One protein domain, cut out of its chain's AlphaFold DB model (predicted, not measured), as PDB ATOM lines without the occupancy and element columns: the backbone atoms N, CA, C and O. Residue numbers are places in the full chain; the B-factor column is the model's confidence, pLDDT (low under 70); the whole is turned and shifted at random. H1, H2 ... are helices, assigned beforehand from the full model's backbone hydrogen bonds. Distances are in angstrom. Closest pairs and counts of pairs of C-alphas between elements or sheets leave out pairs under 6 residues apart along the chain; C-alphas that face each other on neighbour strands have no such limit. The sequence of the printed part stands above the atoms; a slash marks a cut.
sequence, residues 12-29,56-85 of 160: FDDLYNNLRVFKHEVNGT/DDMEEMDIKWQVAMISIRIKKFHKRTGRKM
ATOM      1  N   PHE A  12     -44.609   3.120  15.774       60.59
ATOM      2  CA  PHE A  12     -44.770   4.307  14.941       60.59
ATOM      3  C   PHE A  12     -44.120   5.550  15.578       60.59
ATOM      4  O   PHE A  12     -43.568   6.403  14.880       60.59
ATOM      5  N   ASP A  13     -44.168   5.639  16.909       58.03
ATOM      6  CA  ASP A  13     -43.548   6.728  17.657       58.03
ATOM      7  C   ASP A  13     -42.013   6.643  17.635       58.03
ATOM      8  O   ASP A  13     -41.353   7.673  17.495       58.03
ATOM      9  N   ASP A  14     -41.443   5.435  17.664       65.06
ATOM     10  CA  ASP A  14     -39.994   5.212  17.557       65.06
ATOM     11  C   ASP A  14     -39.490   5.608  16.167       65.06
ATOM     12  O   ASP A  14     -38.499   6.328  16.036       65.06
ATOM     13  N   LEU A  15     -40.234   5.236  15.121       64.94
ATOM     14  CA  LEU A  15     -39.950   5.643  13.747       64.94
ATOM     15  C   LEU A  15     -39.966   7.172  13.604       64.94
ATOM     16  O   LEU A  15     -39.076   7.747  12.978       64.94
ATOM     17  N   TYR A  16     -40.941   7.851  14.213       60.34
ATOM     18  CA  TYR A  16     -41.017   9.311  14.182       60.34
ATOM     19  C   TYR A  16     -39.869   9.983  14.945       60.34
ATOM     20  O   TYR A  16     -39.310  10.970  14.464       60.34
ATOM     21  N   ASN A  17     -39.502   9.464  16.117       63.81
ATOM     22  CA  ASN A  17     -38.393   9.998  16.903       63.81
ATOM     23  C   ASN A  17     -37.062   9.853  16.156       63.81
ATOM     24  O   ASN A  17     -36.300  10.819  16.101       63.81
ATOM     25  N   ASN A  18     -36.848   8.720  15.484       61.06
ATOM     26  CA  ASN A  18     -35.686   8.504  14.623       61.06
ATOM     27  C   ASN A  18     -35.685   9.479  13.435       61.06
ATOM     28  O   ASN A  18     -34.694  10.163  13.191       61.06
ATOM     29  N   LEU A  19     -36.821   9.653  12.751       62.19
ATOM     30  CA  LEU A  19     -36.955  10.622  11.652       62.19
ATOM     31  C   LEU A  19     -36.772  12.081  12.104       62.19
ATOM     32  O   LEU A  19     -36.330  12.923  11.321       62.19
ATOM     33  N   ARG A  20     -37.093  12.411  13.361       55.94
ATOM     34  CA  ARG A  20     -36.873  13.752  13.926       55.94
ATOM     35  C   ARG A  20     -35.387  14.056  14.112       55.94
ATOM     36  O   ARG A  20     -34.998  15.204  13.905       55.94
ATOM     37  N   VAL A  21     -34.584  13.057  14.483       55.88
ATOM     38  CA  VAL A  21     -33.118  13.176  14.558       55.88
ATOM     39  C   VAL A  21     -32.553  13.444  13.162       55.88
ATOM     40  O   VAL A  21     -31.850  14.434  12.976       55.88
ATOM     41  N   PHE A  22     -33.003  12.691  12.153       50.78
ATOM     42  CA  PHE A  22     -32.615  12.930  10.758       50.78
ATOM     43  C   PHE A  22     -33.052  14.301  10.236       50.78
ATOM     44  O   PHE A  22     -32.293  14.956   9.532       50.78
ATOM     45  N   LYS A  23     -34.239  14.800  10.612       44.25
ATOM     46  CA  LYS A  23     -34.655  16.170  10.265       44.25
ATOM     47  C   LYS A  23     -33.657  17.215  10.779       44.25
ATOM     48  O   LYS A  23     -33.471  18.230  10.121       44.25
ATOM     49  N   HIS A  24     -33.037  16.999  11.938       50.19
ATOM     50  CA  HIS A  24     -32.042  17.922  12.482       50.19
ATOM     51  C   HIS A  24     -30.699  17.821  11.745       50.19
ATOM     52  O   HIS A  24     -30.120  18.852  11.413       50.19
ATOM     53  N   GLU A  25     -30.241  16.607  11.435       39.00
ATOM     54  CA  GLU A  25     -29.007  16.376  10.667       39.00
ATOM     55  C   GLU A  25     -29.117  16.924   9.241       39.00
ATOM     56  O   GLU A  25     -28.280  17.713   8.813       39.00
ATOM     57  N   VAL A  26     -30.217  16.616   8.548       44.44
ATOM     58  CA  VAL A  26     -30.503  17.125   7.204       44.44
ATOM     59  C   VAL A  26     -30.711  18.639   7.221       44.44
ATOM     60  O   VAL A  26     -30.241  19.315   6.318       44.44
ATOM     61  N   ASN A  27     -31.339  19.221   8.248       40.72
ATOM     62  CA  ASN A  27     -31.420  20.681   8.374       40.72
ATOM     63  C   ASN A  27     -30.050  21.336   8.627       40.72
ATOM     64  O   ASN A  27     -29.856  22.479   8.212       40.72
ATOM     65  N   GLY A  28     -29.107  20.631   9.262       42.53
ATOM     66  CA  GLY A  28     -27.711  21.057   9.381       42.53
ATOM     67  C   GLY A  28     -27.007  21.125   8.023       42.53
ATOM     68  O   GLY A  28     -26.297  22.089   7.748       42.53
ATOM     69  N   THR A  29     -27.286  20.167   7.135       40.38
ATOM     70  CA  THR A  29     -26.757  20.123   5.760       40.38
ATOM     71  C   THR A  29     -27.495  21.085   4.809       40.38
ATOM     72  O   THR A  29     -26.873  21.779   4.005       40.38
ATOM     73  N   ASP A  56     -26.388   3.865  -3.379       81.88
ATOM     74  CA  ASP A  56     -27.081   3.277  -2.227       81.88
ATOM     75  C   ASP A  56     -27.499   4.325  -1.176       81.88
ATOM     76  O   ASP A  56     -28.586   4.226  -0.605       81.88
ATOM     77  N   ASP A  57     -26.680   5.356  -0.923       83.31
ATOM     78  CA  ASP A  57     -26.990   6.407   0.061       83.31
ATOM     79  C   ASP A  57     -28.154   7.280  -0.432       83.31
ATOM     80  O   ASP A  57     -28.999   7.743   0.345       83.31
ATOM     81  N   MET A  58     -28.211   7.503  -1.748       77.25
ATOM     82  CA  MET A  58     -29.295   8.237  -2.390       77.25
ATOM     83  C   MET A  58     -30.607   7.445  -2.348       77.25
ATOM     84  O   MET A  58     -31.653   8.014  -2.019       77.25
ATOM     85  N   GLU A  59     -30.554   6.136  -2.613       83.38
ATOM     86  CA  GLU A  59     -31.701   5.231  -2.483       83.38
ATOM     87  C   GLU A  59     -32.183   5.133  -1.024       83.38
ATOM     88  O   GLU A  59     -33.386   5.221  -0.756       83.38
ATOM     89  N   GLU A  60     -31.265   5.052  -0.056       77.12
ATOM     90  CA  GLU A  60     -31.597   5.030   1.370       77.12
ATOM     91  C   GLU A  60     -32.340   6.307   1.796       77.12
ATOM     92  O   GLU A  60     -33.335   6.244   2.532       77.12
ATOM     93  N   MET A  61     -31.896   7.477   1.322       81.81
ATOM     94  CA  MET A  61     -32.573   8.748   1.589       81.81
ATOM     95  C   MET A  61     -33.987   8.795   1.002       81.81
ATOM     96  O   MET A  61     -34.912   9.238   1.694       81.81
ATOM     97  N   ASP A  62     -34.176   8.328  -0.234       79.56
ATOM     98  CA  ASP A  62     -35.497   8.297  -0.868       79.56
ATOM     99  C   ASP A  62     -36.456   7.367  -0.110       79.56
ATOM    100  O   ASP A  62     -37.548   7.785   0.293       79.56
ATOM    101  N   ILE A  63     -36.021   6.143   0.206       82.44
ATOM    102  CA  ILE A  63     -36.820   5.178   0.971       82.44
ATOM    103  C   ILE A  63     -37.207   5.760   2.338       82.44
ATOM    104  O   ILE A  63     -38.380   5.705   2.728       82.44
ATOM    105  N   LYS A  64     -36.263   6.378   3.064       82.56
ATOM    106  CA  LYS A  64     -36.542   7.043   4.351       82.56
ATOM    107  C   LYS A  64     -37.605   8.131   4.211       82.56
ATOM    108  O   LYS A  64     -38.518   8.214   5.043       82.56
ATOM    109  N   TRP A  65     -37.523   8.951   3.164       84.44
ATOM    110  CA  TRP A  65     -38.501  10.007   2.908       84.44
ATOM    111  C   TRP A  65     -39.892   9.437   2.599       84.44
ATOM    112  O   TRP A  65     -40.897   9.893   3.162       84.44
ATOM    113  N   GLN A  66     -39.967   8.388   1.778       82.44
ATOM    114  CA  GLN A  66     -41.224   7.701   1.480       82.44
ATOM    115  C   GLN A  66     -41.867   7.114   2.744       82.44
ATOM    116  O   GLN A  66     -43.063   7.315   2.984       82.44
ATOM    117  N   VAL A  67     -41.077   6.456   3.597       83.19
ATOM    118  CA  VAL A  67     -41.535   5.897   4.878       83.19
ATOM    119  C   VAL A  67     -42.085   6.994   5.794       83.19
ATOM    120  O   VAL A  67     -43.159   6.823   6.383       83.19
ATOM    121  N   ALA A  68     -41.420   8.150   5.873       81.62
ATOM    122  CA  ALA A  68     -41.904   9.295   6.643       81.62
ATOM    123  C   ALA A  68     -43.272   9.791   6.137       81.62
ATOM    124  O   ALA A  68     -44.202  10.014   6.923       81.62
ATOM    125  N   MET A  69     -43.440   9.909   4.819       83.50
ATOM    126  CA  MET A  69     -44.690  10.360   4.203       83.50
ATOM    127  C   MET A  69     -45.841   9.369   4.393       83.50
ATOM    128  O   MET A  69     -46.961   9.771   4.733       83.50
ATOM    129  N   ILE A  70     -45.579   8.073   4.211       85.12
ATOM    130  CA  ILE A  70     -46.550   7.000   4.471       85.12
ATOM    131  C   ILE A  70     -46.967   7.026   5.939       85.12
ATOM    132  O   ILE A  70     -48.161   6.974   6.244       85.12
ATOM    133  N   SER A  71     -46.008   7.216   6.843       82.94
ATOM    134  CA  SER A  71     -46.265   7.289   8.276       82.94
ATOM    135  C   SER A  71     -47.245   8.418   8.620       82.94
ATOM    136  O   SER A  71     -48.260   8.206   9.292       82.94
ATOM    137  N   ILE A  72     -47.030   9.617   8.073       82.50
ATOM    138  CA  ILE A  72     -47.947  10.754   8.244       82.50
ATOM    139  C   ILE A  72     -49.362  10.416   7.745       82.50
ATOM    140  O   ILE A  72     -50.351  10.773   8.399       82.50
ATOM    141  N   ARG A  73     -49.485   9.723   6.604       86.56
ATOM    142  CA  ARG A  73     -50.785   9.306   6.048       86.56
ATOM    143  C   ARG A  73     -51.495   8.301   6.952       86.56
ATOM    144  O   ARG A  73     -52.683   8.486   7.217       86.56
ATOM    145  N   ILE A  74     -50.779   7.309   7.482       85.50
ATOM    146  CA  ILE A  74     -51.320   6.328   8.436       85.50
ATOM    147  C   ILE A  74     -51.833   7.037   9.694       85.50
ATOM    148  O   ILE A  74     -52.959   6.791  10.126       85.50
ATOM    149  N   LYS A  75     -51.072   7.995  10.239       84.06
ATOM    150  CA  LYS A  75     -51.497   8.778  11.410       84.06
ATOM    151  C   LYS A  75     -52.771   9.577  11.141       84.06
ATOM    152  O   LYS A  75     -53.675   9.590  11.975       84.06
ATOM    153  N   LYS A  76     -52.871  10.237   9.981       87.56
ATOM    154  CA  LYS A  76     -54.095  10.952   9.573       87.56
ATOM    155  C   LYS A  76     -55.283   9.998   9.429       87.56
ATOM    156  O   LYS A  76     -56.377  10.324   9.879       87.56
ATOM    157  N   PHE A  77     -55.068   8.821   8.847       88.12
ATOM    158  CA  PHE A  77     -56.100   7.797   8.711       88.12
ATOM    159  C   PHE A  77     -56.599   7.296  10.069       88.12
ATOM    160  O   PHE A  77     -57.811   7.241  10.289       88.12
ATOM    161  N   HIS A  78     -55.680   6.995  10.990       84.31
ATOM    162  CA  HIS A  78     -56.015   6.542  12.335       84.31
ATOM    163  C   HIS A  78     -56.819   7.601  13.095       84.31
ATOM    164  O   HIS A  78     -57.867   7.288  13.645       84.31
ATOM    165  N   LYS A  79     -56.408   8.875  13.033       85.94
ATOM    166  CA  LYS A  79     -57.175   9.983  13.625       85.94
ATOM    167  C   LYS A  79     -58.586  10.115  13.048       85.94
ATOM    168  O   LYS A  79     -59.504  10.439  13.786       85.94
ATOM    169  N   ARG A  80     -58.757   9.885  11.740       88.88
ATOM    170  CA  ARG A  80     -60.058  10.017  11.063       88.88
ATOM    171  C   ARG A  80     -60.999   8.846  11.333       88.88
ATOM    172  O   ARG A  80     -62.203   9.040  11.361       88.88
ATOM    173  N   THR A  81     -60.469   7.630  11.435       88.50
ATOM    174  CA  THR A  81     -61.294   6.409  11.436       88.50
ATOM    175  C   THR A  81     -61.221   5.603  12.726       88.50
ATOM    176  O   THR A  81     -61.966   4.640  12.856       88.50
ATOM    177  N   GLY A  82     -60.284   5.905  13.630       88.19
ATOM    178  CA  GLY A  82     -59.991   5.114  14.832       88.19
ATOM    179  C   GLY A  82     -59.400   3.723  14.555       88.19
ATOM    180  O   GLY A  82     -58.914   3.057  15.465       88.19
ATOM    181  N   ARG A  83     -59.384   3.271  13.296       84.44
ATOM    182  CA  ARG A  83     -58.902   1.945  12.900       84.44
ATOM    183  C   ARG A  83     -57.379   1.937  12.786       84.44
ATOM    184  O   ARG A  83     -56.781   2.892  12.286       84.44
ATOM    185  N   LYS A  84     -56.741   0.864  13.259       83.38
ATOM    186  CA  LYS A  84     -55.305   0.619  13.055       83.38
ATOM    187  C   LYS A  84     -55.111  -0.129  11.739       83.38
ATOM    188  O   LYS A  84     -55.779  -1.128  11.490       83.38
ATOM    189  N   MET A  85     -54.219   0.377  10.895       74.12
ATOM    190  CA  MET A  85     -53.853  -0.271   9.637       74.12
ATOM    191  C   MET A  85     -52.881  -1.414   9.955       74.12
ATOM    192  O   MET A  85     -51.838  -1.164  10.552       74.12
TER     193      MET A  85
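This is residues 12 to 29 and 56 to 85 of the 160 residues of an uncharacterized protein of Tanacetum cinerariifolium (UniProt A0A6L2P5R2). Two helices make a loose, lopsided V: H1 comes nearest to H2 around the middle of that longer helix, and from there the free stretches 23 to 29 of H1 and 56 to 63 of H2 splay apart. H2 makes the long axis, and residues 82 to 85 fold back at its far end. The printed part has 48 residues, H1 then H2, with no named strand, and is all helix. It is loose, with a radius of gyration of the C-alphas of 12.6 A, and spans 37 by 20 by 14 A.

H1, residues 12 to 29, begins at C-alpha 12 (-44.770, 4.307, 14.941) and is 25.7 A long. H2, residues 56 to 81, is 37.0 A long and ends at C-alpha 81 (-61.294, 6.409, 11.436).

H1 and H2 only just touch, with 3 pairs of C-alphas within 8 A, through residues 12 to 19 and 68 to 71 alone. The closest C-alphas, of Leu 19 and Ala 68, are 7.2 A apart. The helices run opposite ways at a steep tilt of 47 degrees. In both, every O i to N i+4 pair is within hydrogen-bond range.

The C-alphas farthest apart, of Thr 29 and Arg 83, are 37.6 A apart. Residues 30 to 55 are not printed; C-alphas 29 and 56 are 18.6 A apart across the cut. Residues 12 to 29 have pLDDT under 70.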